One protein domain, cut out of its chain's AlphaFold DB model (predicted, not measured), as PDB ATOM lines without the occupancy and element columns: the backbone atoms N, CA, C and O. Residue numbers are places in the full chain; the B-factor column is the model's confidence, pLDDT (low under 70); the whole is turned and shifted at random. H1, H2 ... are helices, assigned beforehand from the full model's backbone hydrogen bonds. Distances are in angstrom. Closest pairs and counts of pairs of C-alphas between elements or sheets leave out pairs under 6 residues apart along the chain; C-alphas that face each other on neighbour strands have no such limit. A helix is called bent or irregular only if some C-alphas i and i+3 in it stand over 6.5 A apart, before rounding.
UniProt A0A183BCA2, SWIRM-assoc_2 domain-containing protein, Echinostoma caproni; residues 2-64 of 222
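This is residues 2 to 64 of the 222 residues of the protein "SWIRM-assoc_2 domain-containing protein" of Echinostoma caproni (UniProt A0A183BCA2). The longest helix, H3, crosses H2 slantwise, the two running opposite ways, and the short H1 packs on the first turns of H2. At one end residues 38 to 43 stick out. The printed part has 63 residues, with three named helices in the order H1, H2, H3 and no named strand; the class is all helix. It is compact, with a radius of gyration of the C-alphas of 11.9 A, and elongated, spanning 32 by 20 by 18 A.

H3, residues 39 to 58, is 28.8 A long and ends at C-alpha 58 (144.793, 67.113, 25.590). It is irregular, C-alphas 40 and 43 being 8.3 A apart, and has a kink of 30 degrees near residue 46. H2, residues 14 to 28, is 21.3 A long. H1, residues 3 to 7, begins at C-alpha 3 (127.432, 70.302, 26.763).

H3 touches H2 with residues 48 to 56 alone, at a steep tilt of 49 degrees, opposite ways; the closest C-alphas, of Ala 21 and Val 52, are 5.4 A apart. H2 touches H1 with residues 14 to 18 alone, closest at the C-alphas of Cys 5 and Gly 14, 4.5 A. H1 and H3 are only just apart, 8.1 A at the closest. Every O i to N i+4 pair is within hydrogen-bond range in H1 and H2, and 14 of 16 in H3.

The C-alphas farthest apart, of Pro 11 and Ser 40, are 34.3 A apart. The printed part has no cut, both links are short, and no printed residue is under 70 in pLDDT.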
ATOM      1  N   PRO A   2     131.606  72.810  26.867       92.56
ATOM      2  CA  PRO A   2     130.448  72.581  26.002       92.56
ATOM      3  C   PRO A   2     129.649  71.339  26.438       92.56
ATOM      4  O   PRO A   2     130.228  70.298  26.759       92.56
ATOM      5  N   ALA A   3     128.316  71.410  26.381       93.06
ATOM      6  CA  ALA A   3     127.432  70.302  26.763       93.06
ATOM      7  C   ALA A   3     127.701  68.996  25.995       93.06
ATOM      8  O   ALA A   3     127.582  67.907  26.555       93.06
ATOM      9  N   LYS A   4     128.134  69.090  24.728       92.75
ATOM     10  CA  LYS A   4     128.434  67.923  23.880       92.75
ATOM     11  C   LYS A   4     129.480  66.980  24.482       92.75
ATOM     12  O   LYS A   4     129.383  65.778  24.270       92.75
ATOM     13  N   CYS A   5     130.418  67.484  25.291       95.50
ATOM     14  CA  CYS A   5     131.394  66.631  25.974       95.50
ATOM     15  C   CYS A   5     130.747  65.724  27.030       95.50
ATOM     16  O   CYS A   5     131.235  64.623  27.255       95.50
ATOM     17  N   PHE A   6     129.641  66.144  27.652       94.12
ATOM     18  CA  PHE A   6     128.894  65.329  28.619       94.12
ATOM     19  C   PHE A   6     128.007  64.272  27.947       94.12
ATOM     20  O   PHE A   6     127.575  63.329  28.604       94.12
ATOM     21  N   MET A   7     127.756  64.418  26.644       91.75
ATOM     22  CA  MET A   7     126.934  63.516  25.832       91.75
ATOM     23  C   MET A   7     127.771  62.627  24.896       91.75
ATOM     24  O   MET A   7     127.222  61.922  24.050       91.75
ATOM     25  N   ASP A   8     129.099  62.646  25.030       93.94
ATOM     26  CA  ASP A   8     129.994  61.777  24.270       93.94
ATOM     27  C   ASP A   8     130.205  60.444  24.999       93.94
ATOM     28  O   ASP A   8     131.127  60.280  25.799       93.94
ATOM     29  N   PHE A   9     129.308  59.492  24.725       92.00
ATOM     30  CA  PHE A   9     129.298  58.153  25.327       92.00
ATOM     31  C   PHE A   9     130.266  57.159  24.669       92.00
ATOM     32  O   PHE A   9     130.255  55.972  25.006       92.00
ATOM     33  N   LYS A  10     131.084  57.597  23.706       94.00
ATOM     34  CA  LYS A  10     132.057  56.719  23.046       94.00
ATOM     35  C   LYS A  10     133.134  56.267  24.043       94.00
ATOM     36  O   LYS A  10     133.458  57.001  24.980       94.00
ATOM     37  N   PRO A  11     133.746  55.085  23.842       94.81
ATOM     38  CA  PRO A  11     134.930  54.698  24.601       94.81
ATOM     39  C   PRO A  11     136.016  55.773  24.492       94.81
ATOM     40  O   PRO A  11     136.328  56.211  23.387       94.81
ATOM     41  N   ALA A  12     136.575  56.189  25.632       94.06
ATOM     42  CA  ALA A  12     137.535  57.296  25.725       94.06
ATOM     43  C   ALA A  12     137.019  58.645  25.175       94.06
ATOM     44  O   ALA A  12     137.811  59.506  24.807       94.06
ATOM     45  N   GLY A  13     135.696  58.834  25.132       96.44
ATOM     46  CA  GLY A  13     135.066  60.098  24.767       96.44
ATOM     47  C   GLY A  13     135.086  61.132  25.894       96.44
ATOM     48  O   GLY A  13     135.551  60.877  27.014       96.44
ATOM     49  N   GLY A  14     134.523  62.305  25.607       97.19
ATOM     50  CA  GLY A  14     134.502  63.448  26.522       97.19
ATOM     51  C   GLY A  14     133.965  63.110  27.915       97.19
ATOM     52  O   GLY A  14     134.570  63.501  28.917       97.19
ATOM     53  N   LEU A  15     132.899  62.308  28.007       97.00
ATOM     54  CA  LEU A  15     132.292  61.951  29.290       97.00
ATOM     55  C   LEU A  15     133.245  61.119  30.161       97.00
ATOM     56  O   LEU A  15     133.336  61.336  31.372       97.00
ATOM     57  N   CYS A  16     133.996  60.197  29.549       97.38
ATOM     58  CA  CYS A  16     134.998  59.398  30.249       97.38
ATOM     59  C   CYS A  16     136.105  60.286  30.832       97.38
ATOM     60  O   CYS A  16     136.474  60.116  31.996       97.38
ATOM     61  N   HIS A  17     136.605  61.247  30.052       97.81
ATOM     62  CA  HIS A  17     137.645  62.175  30.498       97.81
ATOM     63  C   HIS A  17     137.154  63.118  31.603       97.81
ATOM     64  O   HIS A  17     137.868  63.317  32.587       97.81
ATOM     65  N   ILE A  18     135.914  63.612  31.510       97.75
ATOM     66  CA  ILE A  18     135.283  64.418  32.568       97.75
ATOM     67  C   ILE A  18     135.230  63.636  33.883       97.75
ATOM     68  O   ILE A  18     135.686  64.130  34.918       97.75
ATOM     69  N   PHE A  19     134.705  62.405  33.865       97.06
ATOM     70  CA  PHE A  19     134.631  61.597  35.082       97.06
ATOM     71  C   PHE A  19     136.010  61.263  35.637       97.06
ATOM     72  O   PHE A  19     136.212  61.361  36.848       97.06
ATOM     73  N   LEU A  20     136.966  60.906  34.777       97.19
ATOM     74  CA  LEU A  20     138.321  60.582  35.204       97.19
ATOM     75  C   LEU A  20     138.991  61.768  35.910       97.19
ATOM     76  O   LEU A  20     139.531  61.587  37.002       97.19
ATOM     77  N   ALA A  21     138.916  62.969  35.331       97.62
ATOM     78  CA  ALA A  21     139.478  64.186  35.916       97.62
ATOM     79  C   ALA A  21     138.834  64.510  37.275       97.62
ATOM     80  O   ALA A  21     139.539  64.698  38.268       97.62
ATOM     81  N   CYS A  22     137.500  64.481  37.358       97.38
ATOM     82  CA  CYS A  22     136.768  64.709  38.606       97.38
ATOM     83  C   CYS A  22     137.121  63.678  39.694       97.38
ATOM     84  O   CYS A  22     137.327  64.037  40.854       97.38
ATOM     85  N   LEU A  23     137.203  62.390  39.343       97.00
ATOM     86  CA  LEU A  23     137.513  61.318  40.294       97.00
ATOM     87  C   LEU A  23     138.960  61.385  40.798       97.00
ATOM     88  O   LEU A  23     139.176  61.177  41.994       97.00
ATOM     89  N   LYS A  24     139.922  61.712  39.925       97.62
ATOM     90  CA  LYS A  24     141.320  61.966  40.312       97.62
ATOM     91  C   LYS A  24     141.416  63.155  41.263       97.62
ATOM     92  O   LYS A  24     141.929  62.998  42.367       97.62
ATOM     93  N   PHE A  25     140.814  64.288  40.900       97.38
ATOM     94  CA  PHE A  25     140.826  65.494  41.730       97.38
ATOM     95  C   PHE A  25     140.214  65.238  43.114       97.38
ATOM     96  O   PHE A  25     140.777  65.627  44.140       97.38
ATOM     97  N   ARG A  26     139.083  64.514  43.154       96.38
ATOM     98  CA  ARG A  26     138.425  64.077  44.394       96.38
ATOM     99  C   ARG A  26     139.355  63.229  45.264       96.38
ATOM    100  O   ARG A  26     139.360  63.407  46.482       96.38
ATOM    101  N   HIS A  27     140.092  62.294  44.662       97.31
ATOM    102  CA  HIS A  27     141.030  61.421  45.367       97.31
ATOM    103  C   HIS A  27     142.211  62.212  45.946       97.31
ATOM    104  O   HIS A  27     142.456  62.129  47.145       97.31
ATOM    105  N   GLU A  28     142.865  63.039  45.132       97.12
ATOM    106  CA  GLU A  28     144.022  63.860  45.524       97.12
ATOM    107  C   GLU A  28     143.695  64.840  46.659       97.12
ATOM    108  O   GLU A  28     144.513  65.076  47.547       97.12
ATOM    109  N   HIS A  29     142.466  65.363  46.683       94.94
ATOM    110  CA  HIS A  29     142.000  66.287  47.716       94.94
ATOM    111  C   HIS A  29     141.279  65.602  48.890       94.94
ATOM    112  O   HIS A  29     140.730  66.285  49.757       94.94
ATOM    113  N   ASN A  30     141.266  64.264  48.947       95.50
ATOM    114  CA  ASN A  30     140.622  63.478  50.009       95.50
ATOM    115  C   ASN A  30     139.130  63.814  50.221       95.50
ATOM    116  O   ASN A  30     138.611  63.835  51.342       95.50
ATOM    117  N   TRP A  31     138.400  64.093  49.140       94.62
ATOM    118  CA  TRP A  31     136.980  64.433  49.205       94.62
ATOM    119  C   TRP A  31     136.100  63.181  49.286       94.62
ATOM    120  O   TRP A  31     136.115  62.320  48.405       94.62
ATOM    121  N   LYS A  32     135.238  63.111  50.310       92.88
ATOM    122  CA  LYS A  32     134.240  62.031  50.436       92.88
ATOM    123  C   LYS A  32     133.255  62.011  49.260       92.88
ATOM    124  O   LYS A  32     132.985  60.950  48.712       92.88
ATOM    125  N   LYS A  33     132.758  63.187  48.864       92.56
ATOM    126  CA  LYS A  33     131.888  63.406  47.699       92.56
ATOM    127  C   LYS A  33     132.241  64.731  47.017       92.56
ATOM    128  O   LYS A  33     132.780  65.623  47.674       92.56
ATOM    129  N   ILE A  34     131.918  64.843  45.732       91.69
ATOM    130  CA  ILE A  34     131.890  66.123  45.013       91.69
ATOM    131  C   ILE A  34     130.500  66.719  45.245       91.69
ATOM    132  O   ILE A  34     129.501  66.047  45.001       91.69
ATOM    133  N   ASP A  35     130.436  67.942  45.762       89.56
ATOM    134  CA  ASP A  35     129.181  68.629  46.066       89.56
ATOM    135  C   ASP A  35     129.216  70.032  45.469       89.56
ATOM    136  O   ASP A  35     129.612  70.993  46.128       89.56
ATOM    137  N   LEU A  36     128.817  70.135  44.200       87.25
ATOM    138  CA  LEU A  36     128.856  71.385  43.440       87.25
ATOM    139  C   LEU A  36     127.891  72.452  43.984       87.25
ATOM    140  O   LEU A  36     128.033  73.618  43.636       87.25
ATOM    141  N   SER A  37     126.950  72.083  44.863       87.19
ATOM    142  CA  SER A  37     126.046  73.040  45.515       87.19
ATOM    143  C   SER A  37     126.709  73.809  46.665       87.19
ATOM    144  O   SER A  37     126.213  74.847  47.100       87.19
ATOM    145  N   SER A  38     127.850  73.320  47.163       83.56
ATOM    146  CA  SER A  38     128.558  73.914  48.293       83.56
ATOM    147  C   SER A  38     129.429  75.093  47.855       83.56
ATOM    148  O   SER A  38     130.545  74.907  47.362       83.56
ATOM    149  N   SER A  39     128.977  76.319  48.128       83.00
ATOM    150  CA  SER A  39     129.717  77.555  47.822       83.00
ATOM    151  C   SER A  39     131.059  77.676  48.556       83.00
ATOM    152  O   SER A  39     131.989  78.289  48.043       83.00
ATOM    153  N   SER A  40     131.213  77.024  49.714       85.94
ATOM    154  CA  SER A  40     132.454  77.034  50.513       85.94
ATOM    155  C   SER A  40     133.677  76.439  49.805       85.94
ATOM    156  O   SER A  40     134.798  76.595  50.282       85.94
ATOM    157  N   ARG A  41     133.475  75.736  48.686       86.50
ATOM    158  CA  ARG A  41     134.537  75.115  47.883       86.50
ATOM    159  C   ARG A  41     134.602  75.665  46.463       86.50
ATOM    160  O   ARG A  41     135.211  75.025  45.612       86.50
ATOM    161  N   LEU A  42     133.986  76.819  46.202       91.12
ATOM    162  CA  LEU A  42     133.859  77.377  44.854       91.12
ATOM    163  C   LEU A  42     135.199  77.434  44.109       91.12
ATOM    164  O   LEU A  42     135.295  76.894  43.012       91.12
ATOM    165  N   GLU A  43     136.246  77.985  44.725       93.38
ATOM    166  CA  GLU A  43     137.583  78.069  44.113       93.38
ATOM    167  C   GLU A  43     138.135  76.690  43.730       93.38
ATOM    168  O   GLU A  43     138.663  76.501  42.637       93.38
ATOM    169  N   LYS A  44     137.942  75.687  44.594       94.25
ATOM    170  CA  LYS A  44     138.367  74.311  44.317       94.25
ATOM    171  C   LYS A  44     137.510  73.619  43.261       94.25
ATOM    172  O   LYS A  44     138.028  72.786  42.523       94.25
ATOM    173  N   HIS A  45     136.223  73.946  43.157       94.12
ATOM    174  CA  HIS A  45     135.392  73.475  42.049       94.12
ATOM    175  C   HIS A  45     135.840  74.093  40.721       94.12
ATOM    176  O   HIS A  45     135.917  73.374  39.730       94.12
ATOM    177  N   ILE A  46     136.198  75.381  40.706       93.56
ATOM    178  CA  ILE A  46     136.755  76.051  39.523       93.56
ATOM    179  C   ILE A  46     138.082  75.400  39.118       93.56
ATOM    180  O   ILE A  46     138.267  75.071  37.949       93.56
ATOM    181  N   GLU A  47     138.975  75.123  40.074       96.25
ATOM    182  CA  GLU A  47     140.235  74.416  39.811       96.25
ATOM    183  C   GLU A  47     139.993  73.023  39.201       96.25
ATOM    184  O   GLU A  47     140.604  72.669  38.191       96.25
ATOM    185  N   MET A  48     139.051  72.255  39.761       96.94
ATOM    186  CA  MET A  48     138.656  70.948  39.229       96.94
ATOM    187  C   MET A  48     138.114  71.052  37.797       96.94
ATOM    188  O   MET A  48     138.491  70.250  36.943       96.94
ATOM    189  N   LEU A  49     137.258  72.037  37.510       95.25
ATOM    190  CA  LEU A  49     136.739  72.280  36.161       95.25
ATOM    191  C   LEU A  49     137.854  72.689  35.185       95.25
ATOM    192  O   LEU A  49     137.831  72.264  34.032       95.25
ATOM    193  N   GLY A  50     138.872  73.416  35.653       95.75
ATOM    194  CA  GLY A  50     140.084  73.699  34.880       95.75
ATOM    195  C   GLY A  50     140.899  72.438  34.558       95.75
ATOM    196  O   GLY A  50     141.450  72.313  33.463       95.75
ATOM    197  N   CYS A  51     140.954  71.457  35.467       97.62
ATOM    198  CA  CYS A  51     141.526  70.139  35.165       97.62
ATOM    199  C   CYS A  51     140.708  69.392  34.105       97.62
ATOM    200  O   CYS A  51     141.292  68.866  33.162       97.62
ATOM    201  N   VAL A  52     139.376  69.402  34.217       97.88
ATOM    202  CA  VAL A  52     138.479  68.800  33.216       97.88
ATOM    203  C   VAL A  52     138.705  69.413  31.832       97.88
ATOM    204  O   VAL A  52     138.852  68.683  30.856       97.88
ATOM    205  N   GLU A  53     138.776  70.741  31.735       96.38
ATOM    206  CA  GLU A  53     139.057  71.445  30.479       96.38
ATOM    207  C   GLU A  53     140.396  71.018  29.858       96.38
ATOM    208  O   GLU A  53     140.439  70.664  28.679       96.38
ATOM    209  N   ARG A  54     141.481  70.995  30.642       97.00
ATOM    210  CA  ARG A  54     142.804  70.575  30.151       97.00
ATOM    211  C   ARG A  54     142.815  69.124  29.670       97.00
ATOM    212  O   ARG A  54     143.414  68.829  28.633       97.00
ATOM    213  N   ASP A  55     142.142  68.229  30.387       97.50
ATOM    214  CA  ASP A  55     142.052  66.817  30.009       97.50
ATOM    215  C   ASP A  55     141.236  66.636  28.721       97.50
ATOM    216  O   ASP A  55     141.643  65.880  27.838       97.50
ATOM    217  N   LEU A  56     140.131  67.368  28.554       97.69
ATOM    218  CA  LEU A  56     139.337  67.346  27.320       97.69
ATOM    219  C   LEU A  56     140.127  67.855  26.105       97.69
ATOM    220  O   LEU A  56     140.031  67.265  25.029       97.69
ATOM    221  N   ILE A  57     140.933  68.906  26.279       96.50
ATOM    222  CA  ILE A  57     141.771  69.461  25.206       96.50
ATOM    223  C   ILE A  57     142.910  68.505  24.842       96.50
ATOM    224  O   ILE A  57     143.101  68.172  23.674       96.50
ATOM    225  N   SER A  58     143.655  68.014  25.833       96.81
ATOM    226  CA  SER A  58     144.793  67.113  25.590       96.81
ATOM    227  C   SER A  58     144.380  65.765  24.987       96.81
ATOM    228  O   SER A  58     145.132  65.188  24.201       96.81
ATOM    229  N   SER A  59     143.171  65.288  25.298       96.31
ATOM    230  CA  SER A  59     142.575  64.080  24.711       96.31
ATOM    231  C   SER A  59     141.893  64.308  23.359       96.31
ATOM    232  O   SER A  59     141.402  63.349  22.771       96.31
ATOM    233  N   LYS A  60     141.861  65.550  22.849       95.56
ATOM    234  CA  LYS A  60     141.140  65.937  21.620       95.56
ATOM    235  C   LYS A  60     139.631  65.654  21.670       95.56
ATOM    236  O   LYS A  60     138.981  65.562  20.633       95.56
ATOM    237  N   CYS A  61     139.063  65.541  22.870       95.81
ATOM    238  CA  CYS A  61     137.614  65.464  23.069       95.81
ATOM    239  C   CYS A  61     136.945  66.840  22.952       95.81
ATOM    240  O   CYS A  61     135.723  66.939  22.825       95.81
ATOM    241  N   TRP A  62     137.736  67.911  23.026       95.44
ATOM    242  CA  TRP A  62     137.290  69.273  22.802       95.44
ATOM    243  C   TRP A  62     138.441  70.147  22.312       95.44
ATOM    244  O   TRP A  62     139.581  69.974  22.728       95.44
ATOM    245  N   GLU A  63     138.131  71.129  21.478       93.81
ATOM    246  CA  GLU A  63     139.057  72.183  21.092       93.81
ATOM    247  C   GLU A  63     138.459  73.531  21.471       93.81
ATOM    248  O   GLU A  63     137.277  73.809  21.240       93.81
ATOM    249  N   LYS A  64     139.289  74.372  22.081       95.12
ATOM    250  CA  LYS A  64     138.900  75.715  22.486       95.12
ATOM    251  C   LYS A  64     138.612  76.574  21.245       95.12
ATOM    252  O   LYS A  64     139.394  76.523  20.296       95.12
TER     253      LYS A  64